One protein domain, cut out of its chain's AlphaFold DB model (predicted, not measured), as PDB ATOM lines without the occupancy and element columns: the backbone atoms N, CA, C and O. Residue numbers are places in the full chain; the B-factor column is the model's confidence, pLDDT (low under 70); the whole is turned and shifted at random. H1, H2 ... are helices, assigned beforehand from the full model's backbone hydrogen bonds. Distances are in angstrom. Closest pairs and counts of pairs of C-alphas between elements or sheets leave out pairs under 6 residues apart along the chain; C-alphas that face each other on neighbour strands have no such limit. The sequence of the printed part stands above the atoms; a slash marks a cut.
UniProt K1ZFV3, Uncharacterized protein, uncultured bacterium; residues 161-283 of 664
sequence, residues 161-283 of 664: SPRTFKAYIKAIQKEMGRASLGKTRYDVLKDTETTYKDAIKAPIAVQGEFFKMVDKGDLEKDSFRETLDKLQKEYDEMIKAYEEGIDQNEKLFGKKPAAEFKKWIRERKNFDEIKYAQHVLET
ATOM      1  N   SER A 161     206.903 123.290 213.509       76.69
ATOM      2  CA  SER A 161     205.894 124.113 212.840       76.69
ATOM      3  C   SER A 161     206.532 125.373 212.245       76.69
ATOM      4  O   SER A 161     206.581 126.423 212.899       76.69
ATOM      5  N   PRO A 162     206.964 125.322 210.969       78.94
ATOM      6  CA  PRO A 162     207.517 126.481 210.268       78.94
ATOM      7  C   PRO A 162     206.580 127.700 210.273       78.94
ATOM      8  O   PRO A 162     207.036 128.841 210.341       78.94
ATOM      9  N   ARG A 163     205.259 127.472 210.254       72.38
ATOM     10  CA  ARG A 163     204.248 128.539 210.309       72.38
ATOM     11  C   ARG A 163     204.227 129.242 211.666       72.38
ATOM     12  O   ARG A 163     204.214 130.469 211.709       72.38
ATOM     13  N   THR A 164     204.258 128.484 212.763       74.25
ATOM     14  CA  THR A 164     204.307 129.047 214.123       74.25
ATOM     15  C   THR A 164     205.619 129.785 214.361       74.25
ATOM     16  O   THR A 164     205.618 130.859 214.952       74.25
ATOM     17  N   PHE A 165     206.727 129.266 213.828       81.00
ATOM     18  CA  PHE A 165     208.014 129.953 213.857       81.00
ATOM     19  C   PHE A 165     207.977 131.297 213.112       81.00
ATOM     20  O   PHE A 165     208.378 132.315 213.669       81.00
ATOM     21  N   LYS A 166     207.417 131.348 211.895       79.62
ATOM     22  CA  LYS A 166     207.256 132.606 211.141       79.62
ATOM     23  C   LYS A 166     206.421 133.639 211.907       79.62
ATOM     24  O   LYS A 166     206.731 134.828 211.878       79.62
ATOM     25  N   ALA A 167     205.373 133.195 212.597       74.38
ATOM     26  CA  ALA A 167     204.542 134.064 213.422       74.38
ATOM     27  C   ALA A 167     205.275 134.582 214.662       74.38
ATOM     28  O   ALA A 167     205.212 135.775 214.939       74.38
ATOM     29  N   TYR A 168     206.017 133.710 215.350       81.31
ATOM     30  CA  TYR A 168     206.869 134.073 216.483       81.31
ATOM     31  C   TYR A 168     207.879 135.159 216.100       81.31
ATOM     32  O   TYR A 168     208.004 136.182 216.767       81.31
ATOM     33  N   ILE A 169     208.535 134.967 214.964       82.06
ATOM     34  CA  ILE A 169     209.484 135.912 214.398       82.06
ATOM     35  C   ILE A 169     208.843 137.292 214.138       82.06
ATOM     36  O   ILE A 169     209.372 138.317 214.575       82.06
ATOM     37  N   LYS A 170     207.667 137.337 213.498       77.25
ATOM     38  CA  LYS A 170     206.912 138.590 213.310       77.25
ATOM     39  C   LYS A 170     206.489 139.217 214.646       77.25
ATOM     40  O   LYS A 170     206.489 140.441 214.777       77.25
ATOM     41  N   ALA A 171     206.127 138.394 215.633       75.06
ATOM     42  CA  ALA A 171     205.732 138.834 216.969       75.06
ATOM     43  C   ALA A 171     206.877 139.567 217.675       75.06
ATOM     44  O   ALA A 171     206.678 140.666 218.189       75.06
ATOM     45  N   ILE A 172     208.084 138.990 217.638       78.31
ATOM     46  CA  ILE A 172     209.293 139.608 218.188       78.31
ATOM     47  C   ILE A 172     209.561 140.957 217.524       78.31
ATOM     48  O   ILE A 172     209.775 141.940 218.228       78.31
ATOM     49  N   GLN A 173     209.525 141.017 216.188       75.62
ATOM     50  CA  GLN A 173     209.783 142.252 215.440       75.62
ATOM     51  C   GLN A 173     208.845 143.387 215.871       75.62
ATOM     52  O   GLN A 173     209.253 144.540 216.001       75.62
ATOM     53  N   LYS A 174     207.576 143.050 216.117       71.44
ATOM     54  CA  LYS A 174     206.529 144.003 216.484       71.44
ATOM     55  C   LYS A 174     206.599 144.433 217.950       71.44
ATOM     56  O   LYS A 174     206.413 145.615 218.227       71.44
ATOM     57  N   GLU A 175     206.864 143.508 218.874       69.62
ATOM     58  CA  GLU A 175     207.000 143.819 220.304       69.62
ATOM     59  C   GLU A 175     208.269 144.621 220.595       69.62
ATOM     60  O   GLU A 175     208.223 145.621 221.301       69.62
ATOM     61  N   MET A 176     209.392 144.257 219.979       64.94
ATOM     62  CA  MET A 176     210.665 144.949 220.205       64.94
ATOM     63  C   MET A 176     210.739 146.313 219.501       64.94
ATOM     64  O   MET A 176     211.527 147.166 219.901       64.94
ATOM     65  N   GLY A 177     209.887 146.559 218.498       57.09
ATOM     66  CA  GLY A 177     209.696 147.882 217.892       57.09
ATOM     67  C   GLY A 177     208.868 148.858 218.745       57.09
ATOM     68  O   GLY A 177     208.779 150.039 218.409       57.09
ATOM     69  N   ARG A 178     208.254 148.400 219.846       56.06
ATOM     70  CA  ARG A 178     207.453 149.231 220.758       56.06
ATOM     71  C   ARG A 178     208.287 149.597 221.986       56.06
ATOM     72  O   ARG A 178     208.723 148.738 222.737       56.06
ATOM     73  N   ALA A 179     208.461 150.894 222.239       44.25
ATOM     74  CA  ALA A 179     209.261 151.412 223.358       44.25
ATOM     75  C   ALA A 179     208.717 151.073 224.772       44.25
ATOM     76  O   ALA A 179     209.378 151.363 225.767       44.25
ATOM     77  N   SER A 180     207.525 150.472 224.887       48.22
ATOM     78  CA  SER A 180     206.906 150.068 226.156       48.22
ATOM     79  C   SER A 180     207.115 148.569 226.412       48.22
ATOM     80  O   SER A 180     206.323 147.737 225.974       48.22
ATOM     81  N   LEU A 181     208.191 148.220 227.115       49.94
ATOM     82  CA  LEU A 181     208.555 146.833 227.422       49.94
ATOM     83  C   LEU A 181     207.668 146.240 228.530       49.94
ATOM     84  O   LEU A 181     207.744 146.673 229.679       49.94
ATOM     85  N   GLY A 182     206.876 145.218 228.192       59.00
ATOM     86  CA  GLY A 182     206.153 144.381 229.163       59.00
ATOM     87  C   GLY A 182     206.461 142.877 229.085       59.00
ATOM     88  O   GLY A 182     206.257 142.177 230.073       59.00
ATOM     89  N   LYS A 183     206.961 142.365 227.948       68.81
ATOM     90  CA  LYS A 183     207.171 140.923 227.704       68.81
ATOM     91  C   LYS A 183     208.586 140.618 227.212       68.81
ATOM     92  O   LYS A 183     209.141 141.360 226.406       68.81
ATOM     93  N   THR A 184     209.166 139.512 227.675       76.31
ATOM     94  CA  THR A 184     210.478 139.026 227.213       76.31
ATOM     95  C   THR A 184     210.351 138.185 225.933       76.31
ATOM     96  O   THR A 184     209.271 137.683 225.624       76.31
ATOM     97  N   ARG A 185     211.455 137.948 225.198       80.56
ATOM     98  CA  ARG A 185     211.476 137.026 224.031       80.56
ATOM     99  C   ARG A 185     210.921 135.641 224.374       80.56
ATOM    100  O   ARG A 185     210.200 135.035 223.588       80.56
ATOM    101  N   TYR A 186     211.239 135.165 225.573       81.62
ATOM    102  CA  TYR A 186     210.737 133.904 226.091       81.62
ATOM    103  C   TYR A 186     209.212 133.910 226.262       81.62
ATOM    104  O   TYR A 186     208.551 132.937 225.896       81.62
ATOM    105  N   ASP A 187     208.651 135.004 226.784       80.38
ATOM    106  CA  ASP A 187     207.203 135.148 226.951       80.38
ATOM    107  C   ASP A 187     206.506 135.189 225.592       80.38
ATOM    108  O   ASP A 187     205.530 134.476 225.388       80.38
ATOM    109  N   VAL A 188     207.062 135.927 224.623       80.12
ATOM    110  CA  VAL A 188     206.546 135.976 223.245       80.12
ATOM    111  C   VAL A 188     206.577 134.590 222.591       80.12
ATOM    112  O   VAL A 188     205.605 134.195 221.942       80.12
ATOM    113  N   LEU A 189     207.651 133.818 222.791       84.31
ATOM    114  CA  LEU A 189     207.770 132.453 222.270       84.31
ATOM    115  C   LEU A 189     206.696 131.542 222.859       84.31
ATOM    116  O   LEU A 189     205.961 130.882 222.125       84.31
ATOM    117  N   LYS A 190     206.580 131.536 224.187       84.12
ATOM    118  CA  LYS A 190     205.626 130.692 224.909       84.12
ATOM    119  C   LYS A 190     204.178 131.076 224.597       84.12
ATOM    120  O   LYS A 190     203.345 130.186 224.407       84.12
ATOM    121  N   ASP A 191     203.880 132.370 224.520       81.12
ATOM    122  CA  ASP A 191     202.564 132.884 224.137       81.12
ATOM    123  C   ASP A 191     202.222 132.456 222.708       81.12
ATOM    124  O   ASP A 191     201.113 131.979 222.465       81.12
ATOM    125  N   THR A 192     203.174 132.546 221.773       80.44
ATOM    126  CA  THR A 192     202.968 132.122 220.380       80.44
ATOM    127  C   THR A 192     202.722 130.617 220.287       80.44
ATOM    128  O   THR A 192     201.763 130.199 219.641       80.44
ATOM    129  N   GLU A 193     203.531 129.796 220.963       84.06
ATOM    130  CA  GLU A 193     203.354 128.338 221.014       84.06
ATOM    131  C   GLU A 193     201.981 127.949 221.572       84.06
ATOM    132  O   GLU A 193     201.271 127.124 220.989       84.06
ATOM    133  N   THR A 194     201.598 128.556 222.698       85.38
ATOM    134  CA  THR A 194     200.329 128.260 223.372       85.38
ATOM    135  C   THR A 194     199.155 128.700 222.506       85.38
ATOM    136  O   THR A 194     198.250 127.908 222.257       85.38
ATOM    137  N   THR A 195     199.203 129.919 221.966       83.50
ATOM    138  CA  THR A 195     198.117 130.457 221.142       83.50
ATOM    139  C   THR A 195     197.945 129.674 219.851       83.50
ATOM    140  O   THR A 195     196.822 129.381 219.475       83.50
ATOM    141  N   TYR A 196     199.023 129.265 219.175       83.00
ATOM    142  CA  TYR A 196     198.902 128.438 217.970       83.00
ATOM    143  C   TYR A 196     198.303 127.064 218.261       83.00
ATOM    144  O   TYR A 196     197.514 126.547 217.470       83.00
ATOM    145  N   LYS A 197     198.666 126.466 219.399       83.19
ATOM    146  CA  LYS A 197     198.087 125.196 219.841       83.19
ATOM    147  C   LYS A 197     196.596 125.332 220.152       83.19
ATOM    148  O   LYS A 197     195.841 124.409 219.845       83.19
ATOM    149  N   ASP A 198     196.193 126.454 220.742       86.94
ATOM    150  CA  ASP A 198     194.792 126.768 221.027       86.94
ATOM    151  C   ASP A 198     194.033 127.078 219.723       86.94
ATOM    152  O   ASP A 198     192.969 126.511 219.487       86.94
ATOM    153  N   ALA A 199     194.633 127.846 218.808       84.25
ATOM    154  CA  ALA A 199     194.062 128.187 217.507       84.25
ATOM    155  C   ALA A 199     193.740 126.940 216.677       84.25
ATOM    156  O   ALA A 199     192.634 126.823 216.174       84.25
ATOM    157  N   ILE A 200     194.641 125.950 216.598       81.81
ATOM    158  CA  ILE A 200     194.401 124.689 215.859       81.81
ATOM    159  C   ILE A 200     193.201 123.895 216.414       81.81
ATOM    160  O   ILE A 200     192.607 123.085 215.702       81.81
ATOM    161  N   LYS A 201     192.838 124.104 217.684       85.81
ATOM    162  CA  LYS A 201     191.680 123.461 218.322       85.81
ATOM    163  C   LYS A 201     190.402 124.293 218.246       85.81
ATOM    164  O   LYS A 201     189.343 123.775 218.592       85.81
ATOM    165  N   ALA A 202     190.494 125.558 217.844       86.38
ATOM    166  CA  ALA A 202     189.345 126.438 217.704       86.38
ATOM    167  C   ALA A 202     188.430 125.970 216.551       86.38
ATOM    168  O   ALA A 202     188.858 125.173 215.710       86.38
ATOM    169  N   PRO A 203     187.177 126.451 216.470       86.06
ATOM    170  CA  PRO A 203     186.307 126.200 215.322       86.06
ATOM    171  C   PRO A 203     186.975 126.572 213.988       86.06
ATOM    172  O   PRO A 203     187.795 127.490 213.934       86.06
ATOM    173  N   ILE A 204     186.614 125.885 212.899       81.56
ATOM    174  CA  ILE A 204     187.261 126.056 211.580       81.56
ATOM    175  C   ILE A 204     187.188 127.516 211.106       81.56
ATOM    176  O   ILE A 204     188.181 128.044 210.610       81.56
ATOM    177  N   ALA A 205     186.056 128.189 211.325       77.25
ATOM    178  CA  ALA A 205     185.901 129.606 211.013       77.25
ATOM    179  C   ALA A 205     186.891 130.504 211.773       77.25
ATOM    180  O   ALA A 205     187.539 131.357 211.169       77.25
ATOM    181  N   VAL A 206     187.079 130.257 213.074       86.44
ATOM    182  CA  VAL A 206     188.050 130.986 213.908       86.44
ATOM    183  C   VAL A 206     189.478 130.722 213.430       86.44
ATOM    184  O   VAL A 206     190.274 131.653 213.336       86.44
ATOM    185  N   GLN A 207     189.802 129.475 213.070       80.62
ATOM    186  CA  GLN A 207     191.100 129.129 212.481       80.62
ATOM    187  C   GLN A 207     191.369 129.919 211.198       80.62
ATOM    188  O   GLN A 207     192.454 130.483 211.040       80.62
ATOM    189  N   GLY A 208     190.389 129.945 210.289       76.62
ATOM    190  CA  GLY A 208     190.477 130.641 209.009       76.62
ATOM    191  C   GLY A 208     190.799 132.122 209.181       76.62
ATOM    192  O   GLY A 208     191.777 132.604 208.605       76.62
ATOM    193  N   GLU A 209     190.039 132.820 210.029       84.06
ATOM    194  CA  GLU A 209     190.256 134.250 210.283       84.06
ATOM    195  C   GLU A 209     191.565 134.517 211.025       84.06
ATOM    196  O   GLU A 209     192.356 135.364 210.603       84.06
ATOM    197  N   PHE A 210     191.851 133.748 212.081       83.06
ATOM    198  CA  PHE A 210     193.062 133.929 212.875       83.06
ATOM    199  C   PHE A 210     194.306 133.807 211.998       83.06
ATOM    200  O   PHE A 210     195.140 134.709 211.952       83.06
ATOM    201  N   PHE A 211     194.424 132.719 211.236       77.56
ATOM    202  CA  PHE A 211     195.611 132.495 210.425       77.56
ATOM    203  C   PHE A 211     195.748 133.481 209.262       77.56
ATOM    204  O   PHE A 211     196.872 133.870 208.939       77.56
ATOM    205  N   LYS A 212     194.634 133.936 208.678       78.50
ATOM    206  CA  LYS A 212     194.627 135.010 207.677       78.50
ATOM    207  C   LYS A 212     195.197 136.307 208.259       78.50
ATOM    208  O   LYS A 212     196.056 136.923 207.627       78.50
ATOM    209  N   MET A 213     194.794 136.687 209.475       75.31
ATOM    210  CA  MET A 213     195.320 137.873 210.167       75.31
ATOM    211  C   MET A 213     196.807 137.732 210.517       75.31
ATOM    212  O   MET A 213     197.582 138.668 210.305       75.31
ATOM    213  N   VAL A 214     197.245 136.556 210.989       70.94
ATOM    214  CA  VAL A 214     198.673 136.318 211.264       70.94
ATOM    215  C   VAL A 214     199.524 136.419 209.990       70.94
ATOM    216  O   VAL A 214     200.605 137.026 209.986       70.94
ATOM    217  N   ASP A 215     199.056 135.829 208.890       67.38
ATOM    218  CA  ASP A 215     199.807 135.801 207.637       67.38
ATOM    219  C   ASP A 215     199.938 137.204 207.028       67.38
ATOM    220  O   ASP A 215     201.037 137.558 206.582       67.38
ATOM    221  N   LYS A 216     198.889 138.033 207.122       68.00
ATOM    222  CA  LYS A 216     198.919 139.448 206.715       68.00
ATOM    223  C   LYS A 216     199.695 140.353 207.676       68.00
ATOM    224  O   LYS A 216     200.260 141.351 207.250       68.00
ATOM    225  N   GLY A 217     199.837 139.955 208.941       62.47
ATOM    226  CA  GLY A 217     200.462 140.788 209.974       62.47
ATOM    227  C   GLY A 217     199.515 141.835 210.571       62.47
ATOM    228  O   GLY A 217     199.975 142.708 211.303       62.47
ATOM    229  N   ASP A 218     198.212 141.697 210.314       60.25
ATOM    230  CA  ASP A 218     197.142 142.635 210.687       60.25
ATOM    231  C   ASP A 218     196.650 142.457 212.132       60.25
ATOM    232  O   ASP A 218     195.635 143.025 212.524       60.25
ATOM    233  N   LEU A 219     197.345 141.657 212.945       61.25
ATOM    234  CA  LEU A 219     197.024 141.531 214.367       61.25
ATOM    235  C   LEU A 219     197.045 142.935 214.989       61.25
ATOM    236  O   LEU A 219     197.979 143.701 214.733       61.25
ATOM    237  N   GLU A 220     196.040 143.296 215.784       53.16
ATOM    238  CA  GLU A 220     195.954 144.625 216.400       53.16
ATOM    239  C   GLU A 220     197.066 144.830 217.458       53.16
ATOM    240  O   GLU A 220     198.081 144.125 217.504       53.16
ATOM    241  N   LYS A 221     196.963 145.880 218.280       52.56
ATOM    242  CA  LYS A 221     197.907 146.126 219.380       52.56
ATOM    243  C   LYS A 221     198.009 144.964 220.366       52.56
ATOM    244  O   LYS A 221     199.080 144.805 220.952       52.56
ATOM    245  N   ASP A 222     196.952 144.176 220.449       51.78
ATOM    246  CA  ASP A 222     196.755 143.099 221.398       51.78
ATOM    247  C   ASP A 222     197.550 141.846 220.994       51.78
ATOM    248  O   ASP A 222     197.884 141.612 219.827       51.78
ATOM    249  N   SER A 223     197.924 141.052 221.986       71.00
ATOM    250  CA  SER A 223     198.672 139.810 221.806       71.00
ATOM    251  C   SER A 223     197.934 138.819 220.889       71.00
ATOM    252  O   SER A 223     196.714 138.867 220.734       71.00
ATOM    253  N   PHE A 224     198.666 137.857 220.307       75.81
ATOM    254  CA  PHE A 224     198.068 136.757 219.529       75.81
ATOM    255  C   PHE A 224     196.903 136.097 220.280       75.81
ATOM    256  O   PHE A 224     195.896 135.742 219.669       75.81
ATOM    257  N   ARG A 225     197.039 135.950 221.604       80.75
ATOM    258  CA  ARG A 225     196.034 135.326 222.461       80.75
ATOM    259  C   ARG A 225     194.747 136.140 222.538       80.75
ATOM    260  O   ARG A 225     193.685 135.589 222.300       80.75
ATOM    261  N   GLU A 226     194.849 137.443 222.773       81.81
ATOM    262  CA  GLU A 226     193.683 138.337 222.803       81.81
ATOM    263  C   GLU A 226     192.969 138.389 221.450       81.81
ATOM    264  O   GLU A 226     191.743 138.424 221.405       81.81
ATOM    265  N   THR A 227     193.717 138.322 220.341       82.56
ATOM    266  CA  THR A 227     193.101 138.233 219.009       82.56
ATOM    267  C   THR A 227     192.315 136.930 218.846       82.56
ATOM    268  O   THR A 227     191.184 136.958 218.366       82.56
ATOM    269  N   LEU A 228     192.883 135.791 219.258       87.31
ATOM    270  CA  LEU A 228     192.183 134.506 219.209       87.31
ATOM    271  C   LEU A 228     190.929 134.515 220.097       87.31
ATOM    272  O   LEU A 228     189.870 134.091 219.640       87.31
ATOM    273  N   ASP A 229     191.032 135.044 221.317       90.06
ATOM    274  CA  ASP A 229     189.915 135.141 222.264       90.06
ATOM    275  C   ASP A 229     188.795 136.052 221.721       90.06
ATOM    276  O   ASP A 229     187.613 135.715 221.822       90.06
ATOM    277  N   LYS A 230     189.151 137.178 221.083       90.56
ATOM    278  CA  LYS A 230     188.202 138.087 220.418       90.56
ATOM    279  C   LYS A 230     187.487 137.398 219.258       90.56
ATOM    280  O   LYS A 230     186.261 137.431 219.209       90.56
ATOM    281  N   LEU A 231     188.227 136.724 218.375       91.31
ATOM    282  CA  LEU A 231     187.640 135.963 217.269       91.31
ATOM    283  C   LEU A 231     186.728 134.844 217.780       91.31
ATOM    284  O   LEU A 231     185.652 134.626 217.232       91.31
ATOM    285  N   GLN A 232     187.119 134.145 218.843       94.06
ATOM    286  CA  GLN A 232     186.287 133.095 219.417       94.06
ATOM    287  C   GLN A 232     184.984 133.655 219.997       94.06
ATOM    288  O   GLN A 232     183.921 133.089 219.758       94.06
ATOM    289  N   LYS A 233     185.044 134.809 220.668       95.25
ATOM    290  CA  LYS A 233     183.852 135.501 221.158       95.25
ATOM    291  C   LYS A 233     182.939 135.969 220.019       95.25
ATOM    292  O   LYS A 233     181.735 135.752 220.095       95.25
ATOM    293  N   GLU A 234     183.494 136.566 218.962       95.00
ATOM    294  CA  GLU A 234     182.724 136.973 217.776       95.00
ATOM    295  C   GLU A 234     182.049 135.768 217.101       95.00
ATOM    296  O   GLU A 234     180.878 135.837 216.729       95.00
ATOM    297  N   TYR A 235     182.759 134.640 216.988       95.81
ATOM    298  CA  TYR A 235     182.196 133.382 216.502       95.81
ATOM    299  C   TYR A 235     181.026 132.908 217.368       95.81
ATOM    300  O   TYR A 235     179.947 132.645 216.839       95.81
ATOM    301  N   ASP A 236     181.212 132.838 218.687       95.88
ATOM    302  CA  ASP A 236     180.178 132.374 219.613       95.88
ATOM    303  C   ASP A 236     178.933 133.276 219.569       95.88
ATOM    304  O   ASP A 236     177.809 132.776 219.591       95.88
ATOM    305  N   GLU A 237     179.112 134.595 219.445       96.38
ATOM    306  CA  GLU A 237     178.015 135.557 219.290       96.38
ATOM    307  C   GLU A 237     177.245 135.355 217.975       96.38
ATOM    308  O   GLU A 237     176.014 135.326 217.993       96.38
ATOM    309  N   MET A 238     177.938 135.155 216.848       93.44
ATOM    310  CA  MET A 238     177.287 134.904 215.554       93.44
ATOM    311  C   MET A 238     176.538 133.568 215.527       93.44
ATOM    312  O   MET A 238     175.401 133.511 215.060       93.44
ATOM    313  N   ILE A 239     177.146 132.495 216.046       95.00
ATOM    314  CA  ILE A 239     176.487 131.187 216.136       95.00
ATOM    315  C   ILE A 239     175.266 131.277 217.043       95.00
ATOM    316  O   ILE A 239     174.201 130.789 216.677       95.00
ATOM    317  N   LYS A 240     175.388 131.944 218.193       95.69
ATOM    318  CA  LYS A 240     174.266 132.143 219.107       95.69
ATOM    319  C   LYS A 240     173.119 132.903 218.441       95.69
ATOM    320  O   LYS A 240     171.982 132.456 218.547       95.69
ATOM    321  N   ALA A 241     173.401 133.997 217.732       94.19
ATOM    322  CA  ALA A 241     172.377 134.761 217.018       94.19
ATOM    323  C   ALA A 241     171.634 133.903 215.977       94.19
ATOM    324  O   ALA A 241     170.404 133.946 215.895       94.19
ATOM    325  N   TYR A 242     172.365 133.069 215.232       91.94
ATOM    326  CA  TYR A 242     171.778 132.144 214.263       91.94
ATOM    327  C   TYR A 242     170.917 131.069 214.926       91.94
ATOM    328  O   TYR A 242     169.781 130.825 214.513       91.94
ATOM    329  N   GLU A 243     171.426 130.431 215.979       94.38
ATOM    330  CA  GLU A 243     170.700 129.383 216.697       94.38
ATOM    331  C   GLU A 243     169.444 129.918 217.389       94.38
ATOM    332  O   GLU A 243     168.401 129.272 217.303       94.38
ATOM    333  N   GLU A 244     169.502 131.113 217.985       95.12
ATOM    334  CA  GLU A 244     168.335 131.796 218.557       95.12
ATOM    335  C   GLU A 244     167.291 132.130 217.481       95.12
ATOM    336  O   GLU A 244     166.093 131.952 217.711       95.12
ATOM    337  N   GLY A 245     167.729 132.548 216.288       91.56
ATOM    338  CA  GLY A 245     166.850 132.759 215.137       91.56
ATOM    339  C   GLY A 245     166.100 131.489 214.726       91.56
ATOM    340  O   GLY A 245     164.901 131.543 214.440       91.56
ATOM    341  N   ILE A 246     166.771 130.334 214.756       92.44
ATOM    342  CA  ILE A 246     166.150 129.027 214.506       92.44
ATOM    343  C   ILE A 246     165.214 128.626 215.654       92.44
ATOM    344  O   ILE A 246     164.085 128.225 215.385       92.44
ATOM    345  N   ASP A 247     165.635 128.772 216.913       93.19
ATOM    346  CA  ASP A 247     164.855 128.390 218.100       93.19
ATOM    347  C   ASP A 247     163.526 129.137 218.199       93.19
ATOM    348  O   ASP A 247     162.465 128.532 218.358       93.19
ATOM    349  N   GLN A 248     163.558 130.459 218.026       94.12
ATOM    350  CA  GLN A 248     162.353 131.292 218.056       94.12
ATOM    351  C   GLN A 248     161.363 130.938 216.940       94.12
ATOM    352  O   GLN A 248     160.173 131.241 217.036       94.12
ATOM    353  N   ASN A 249     161.844 130.296 215.877       91.25
ATOM    354  CA  ASN A 249     161.067 129.948 214.701       91.25
ATOM    355  C   ASN A 249     160.977 128.426 214.493       91.25
ATOM    356  O   ASN A 249     160.595 128.002 213.404       91.25
ATOM    357  N   GLU A 250     161.259 127.594 215.508       90.25
ATOM    358  CA  GLU A 250     161.376 126.131 215.363       90.25
ATOM    359  C   GLU A 250     160.144 125.512 214.682       90.25
ATOM    360  O   GLU A 250     160.269 124.669 213.792       90.25
ATOM    361  N   LYS A 251     158.940 126.005 214.997       88.50
ATOM    362  CA  LYS A 251     157.676 125.563 214.380       88.50
ATOM    363  C   LYS A 251     157.674 125.687 212.843       88.50
ATOM    364  O   LYS A 251     157.084 124.847 212.156       88.50
ATOM    365  N   LEU A 252     158.356 126.697 212.297       87.31
ATOM    366  CA  LEU A 252     158.489 126.956 210.856       87.31
ATOM    367  C   LEU A 252     159.484 126.014 210.163       87.31
ATOM    368  O   LEU A 252     159.419 125.827 208.945       87.31
ATOM    369  N   PHE A 253     160.413 125.437 210.924       83.44
ATOM    370  CA  PHE A 253     161.425 124.514 210.413       83.44
ATOM    371  C   PHE A 253     161.034 123.056 210.597       83.44
ATOM    372  O   PHE A 253     161.243 122.263 209.684       83.44
ATOM    373  N   GLY A 254     160.447 122.738 211.747       82.62
ATOM    374  CA  GLY A 254     160.299 121.383 212.251       82.62
ATOM    375  C   GLY A 254     161.486 121.027 213.142       82.62
ATOM    376  O   GLY A 254     162.608 121.455 212.869       82.62
ATOM    377  N   LYS A 255     161.257 120.252 214.208       85.38
ATOM    378  CA  LYS A 255     162.292 119.949 215.218       85.38
ATOM    379  C   LYS A 255     163.562 119.334 214.620       85.38
ATOM    380  O   LYS A 255     164.664 119.786 214.926       85.38
ATOM    381  N   LYS A 256     163.426 118.310 213.765       81.00
ATOM    382  CA  LYS A 256     164.581 117.642 213.138       81.00
ATOM    383  C   LYS A 256     165.343 118.575 212.182       81.00
ATOM    384  O   LYS A 256     166.536 118.770 212.420       81.00
ATOM    385  N   PRO A 257     164.698 119.230 211.193       79.19
ATOM    386  CA  PRO A 257     165.381 120.210 210.347       79.19
ATOM    387  C   PRO A 257     166.017 121.365 211.132       79.19
ATOM    388  O   PRO A 257     167.124 121.785 210.811       79.19
ATOM    389  N   ALA A 258     165.367 121.870 212.186       82.88
ATOM    390  CA  ALA A 258     165.937 122.920 213.029       82.88
ATOM    391  C   ALA A 258     167.278 122.485 213.647       82.88
ATOM    392  O   ALA A 258     168.256 123.229 213.587       82.88
ATOM    393  N   ALA A 259     167.360 121.259 214.174       78.94
ATOM    394  CA  ALA A 259     168.600 120.713 214.723       78.94
ATOM    395  C   ALA A 259     169.710 120.568 213.662       78.94
ATOM    396  O   ALA A 259     170.875 120.863 213.945       78.94
ATOM    397  N   GLU A 260     169.364 120.164 212.435       79.62
ATOM    398  CA  GLU A 260     170.315 120.075 211.319       79.62
ATOM    399  C   GLU A 260     170.883 121.447 210.940       79.62
ATOM    400  O   GLU A 260     172.096 121.578 210.779       79.62
ATOM    401  N   PHE A 261     170.046 122.487 210.890       79.31
ATOM    402  CA  PHE A 261     170.482 123.859 210.605       79.31
ATOM    403  C   PHE A 261     171.463 124.389 211.663       79.31
ATOM    404  O   PHE A 261     172.457 125.029 211.310       79.31
ATOM    405  N   LYS A 262     171.240 124.080 212.950       85.56
ATOM    406  CA  LYS A 262     172.172 124.445 214.034       85.56
ATOM    407  C   LYS A 262     173.507 123.710 213.933       85.56
ATOM    408  O   LYS A 262     174.562 124.284 214.187       85.56
ATOM    409  N   LYS A 263     173.495 122.437 213.533       82.12
ATOM    410  CA  LYS A 263     174.739 121.697 213.284       82.12
ATOM    411  C   LYS A 263     175.486 122.273 212.075       82.12
ATOM    412  O   LYS A 263     176.684 122.524 212.156       82.12
ATOM    413  N   TRP A 264     174.764 122.536 210.988       82.62
ATOM    414  CA  TRP A 264     175.305 123.013 209.716       82.62
ATOM    415  C   TRP A 264     176.022 124.369 209.816       82.62
ATOM    416  O   TRP A 264     177.061 124.558 209.168       82.62
ATOM    417  N   ILE A 265     175.513 125.302 210.635       83.62
ATOM    418  CA  ILE A 265     176.141 126.622 210.802       83.62
ATOM    419  C   ILE A 265     177.486 126.535 211.544       83.62
ATOM    420  O   ILE A 265     178.428 127.249 211.207       83.62
ATOM    421  N   ARG A 266     177.628 125.592 212.485       82.06
ATOM    422  CA  ARG A 266     178.881 125.360 213.230       82.06
ATOM    423  C   ARG A 266     180.000 124.770 212.364       82.06
ATOM    424  O   ARG A 266     181.164 124.805 212.751       82.06
ATOM    425  N   GLU A 267     179.653 124.219 211.203       78.69
ATOM    426  CA  GLU A 267     180.590 123.600 210.256       78.69
ATOM    427  C   GLU A 267     181.104 124.579 209.177       78.69
ATOM    428  O   GLU A 267     181.901 124.184 208.322       78.69
ATOM    429  N   ARG A 268     180.667 125.850 209.190       77.44
ATOM    430  CA  ARG A 268     181.129 126.874 208.233       77.44
ATOM    431  C   ARG A 268     182.618 127.194 208.402       77.44
ATOM    432  O   ARG A 268     183.192 127.061 209.485       77.44
ATOM    433  N   LYS A 269     183.258 127.621 207.309       72.44
ATOM    434  CA  LYS A 269     184.725 127.736 207.227       72.44
ATOM    435  C   LYS A 269     185.283 129.123 207.528       72.44
ATOM    436  O   LYS A 269     186.490 129.232 207.726       72.44
ATOM    437  N   ASN A 270     184.455 130.161 207.527       78.25
ATOM    438  CA  ASN A 270     184.853 131.551 207.773       78.25
ATOM    439  C   ASN A 270     183.655 132.374 208.280       78.25
ATOM    440  O   ASN A 270     182.522 131.886 208.302       78.25
ATOM    441  N   PHE A 271     183.908 133.608 208.724       81.50
ATOM    442  CA  PHE A 271     182.862 134.467 209.298       81.50
ATOM    443  C   PHE A 271     181.891 134.998 208.245       81.50
ATOM    444  O   PHE A 271     180.710 135.175 208.543       81.50
ATOM    445  N   ASP A 272     182.356 135.210 207.017       72.56
ATOM    446  CA  ASP A 272     181.522 135.718 205.927       72.56
ATOM    447  C   ASP A 272     180.438 134.704 205.531       72.56
ATOM    448  O   ASP A 272     179.282 135.081 205.356       72.56
ATOM    449  N   GLU A 273     180.763 133.407 205.501       75.62
ATOM    450  CA  GLU A 273     179.798 132.319 205.302       75.62
ATOM    451  C   GLU A 273     178.715 132.300 206.391       75.62
ATOM    452  O   GLU A 273     177.546 132.077 206.085       75.62
ATOM    453  N   ILE A 274     179.086 132.545 207.653       72.69
ATOM    454  CA  ILE A 274     178.141 132.569 208.781       72.69
ATOM    455  C   ILE A 274     177.224 133.794 208.681       72.69
ATOM    456  O   ILE A 274     176.008 133.667 208.813       72.69
ATOM    457  N   LYS A 275     177.782 134.975 208.393       75.69
ATOM    458  CA  LYS A 275     177.006 136.215 208.209       75.69
ATOM    459  C   LYS A 275     176.060 136.121 207.018       75.69
ATOM    460  O   LYS A 275     174.906 136.527 207.121       75.69
ATOM    461  N   TYR A 276     176.527 135.563 205.902       71.69
ATOM    462  CA  TYR A 276     175.689 135.326 204.733       71.69
ATOM    463  C   TYR A 276     174.564 134.336 205.046       71.69
ATOM    464  O   TYR A 276     173.414 134.586 204.700       71.69
ATOM    465  N   ALA A 277     174.861 133.251 205.765       67.44
ATOM    466  CA  ALA A 277     173.842 132.305 206.202       67.44
ATOM    467  C   ALA A 277     172.786 132.955 207.111       67.44
ATOM    468  O   ALA A 277     171.598 132.697 206.924       67.44
ATOM    469  N   GLN A 278     173.191 133.821 208.048       77.31
ATOM    470  CA  GLN A 278     172.261 134.605 208.868       77.31
ATOM    471  C   GLN A 278     171.374 135.504 208.005       77.31
ATOM    472  O   GLN A 278     170.160 135.536 208.188       77.31
ATOM    473  N   HIS A 279     171.973 136.205 207.040       75.62
ATOM    474  CA  HIS A 279     171.234 137.060 206.123       75.62
ATOM    475  C   HIS A 279     170.176 136.263 205.351       75.62
ATOM    476  O   HIS A 279     169.001 136.600 205.431       75.62
ATOM    477  N   VAL A 280     170.563 135.161 204.699       72.75
ATOM    478  CA  VAL A 280     169.646 134.280 203.948       72.75
ATOM    479  C   VAL A 280     168.545 133.710 204.847       72.75
ATOM    480  O   VAL A 280     167.381 133.637 204.440       72.75
ATOM    481  N   LEU A 281     168.881 133.331 206.085       78.19
ATOM    482  CA  LEU A 281     167.903 132.861 207.063       78.19
ATOM    483  C   LEU A 281     166.806 133.913 207.295       78.19
ATOM    484  O   LEU A 281     165.618 133.586 207.254       78.19
ATOM    485  N   GLU A 282     167.201 135.166 207.519       81.31
ATOM    486  CA  GLU A 282     166.299 136.273 207.838       81.31
ATOM    487  C   GLU A 282     165.515 136.793 206.629       81.31
ATOM    488  O   GLU A 282     164.318 137.069 206.754       81.31
ATOM    489  N   THR A 283     166.162 136.934 205.471       67.94
ATOM    490  CA  THR A 283     165.570 137.584 204.294       67.94
ATOM    491  C   THR A 283     164.809 136.635 203.383       67.94
ATOM    492  O   THR A 283     163.860 137.071 202.735       67.94
TER     493      THR A 283
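Overview. This is residues 161 to 283 of the 664 residues of an uncharacterized protein of uncultured bacterium (UniProt K1ZFV3). A long rod of helices is built along one long helix, H4; H6 and H7 lie side by side with its later part, H3 folds along its earlier part, and H2 reaches past its start, where H1 crosses H2. Residues 177 to 182 stick out at that end, and tiny H5 turns the chain back at the other. The printed part has 123 residues with seven named helices, H1 to H7, and no named strand: all helix, loose, radius of gyration of the C-alphas 18.1 A, spans 57 by 26 by 20 A.

Arrangement. The hub is H4, residues 224 to 248. H6, residues 255 to 266, touches its residues 239 to 247 at a shallow tilt of 18 degrees, opposite ways; the closest C-alphas, of Glu 243 and Lys 262, are 5.8 A apart. H7, residues 271 to 283, touches H4's residues 235 to 242 at a shallow tilt of 19 degrees, the same way, with the C-alphas of Tyr 242 and Gln 278 closest at 5.9 A. H5, residues 250 to 253, is close to H6 but not clearly touching, the closest C-alphas, of Glu 250 and Ala 258, being 6.0 A apart. H3, residues 204 to 216, forms a hairpin with H4, its residues 205 to 210 touching residues 227 to 235; the closest C-alphas are those of Val 206 and Leu 231, 6.0 A. H2, residues 185 to 199, touches H4's residues 224 to 228, closest at the C-alphas of Thr 195 and Arg 225, 5.5 A. H1, residues 162 to 176, touches H2 at a steep tilt of 46 degrees, with the C-alphas of Tyr 168 and Thr 192 closest at 5.8 A. Every O i to N i+4 pair is within hydrogen-bond range in H1, H2, H3, H4 and H7, and 7 of 8 are in H6; H5 is too short for such a pair.

Along the chain. H4 measures 36.2 A from first to last C-alpha, H1 21.2 A and H2 20.6 A. C-alpha 162 begins H1 at (207.517, 126.481, 210.268), and C-alpha 283 ends H7 at (165.570, 137.584, 204.294).

Size, cuts and confidence. The C-alphas farthest apart, of Ala 179 and Gly 254, are 58.5 A apart. The printed part has no cut and no long link. The pLDDT is under 70 at residues 175 to 183, 215 to 222, 277 and 283.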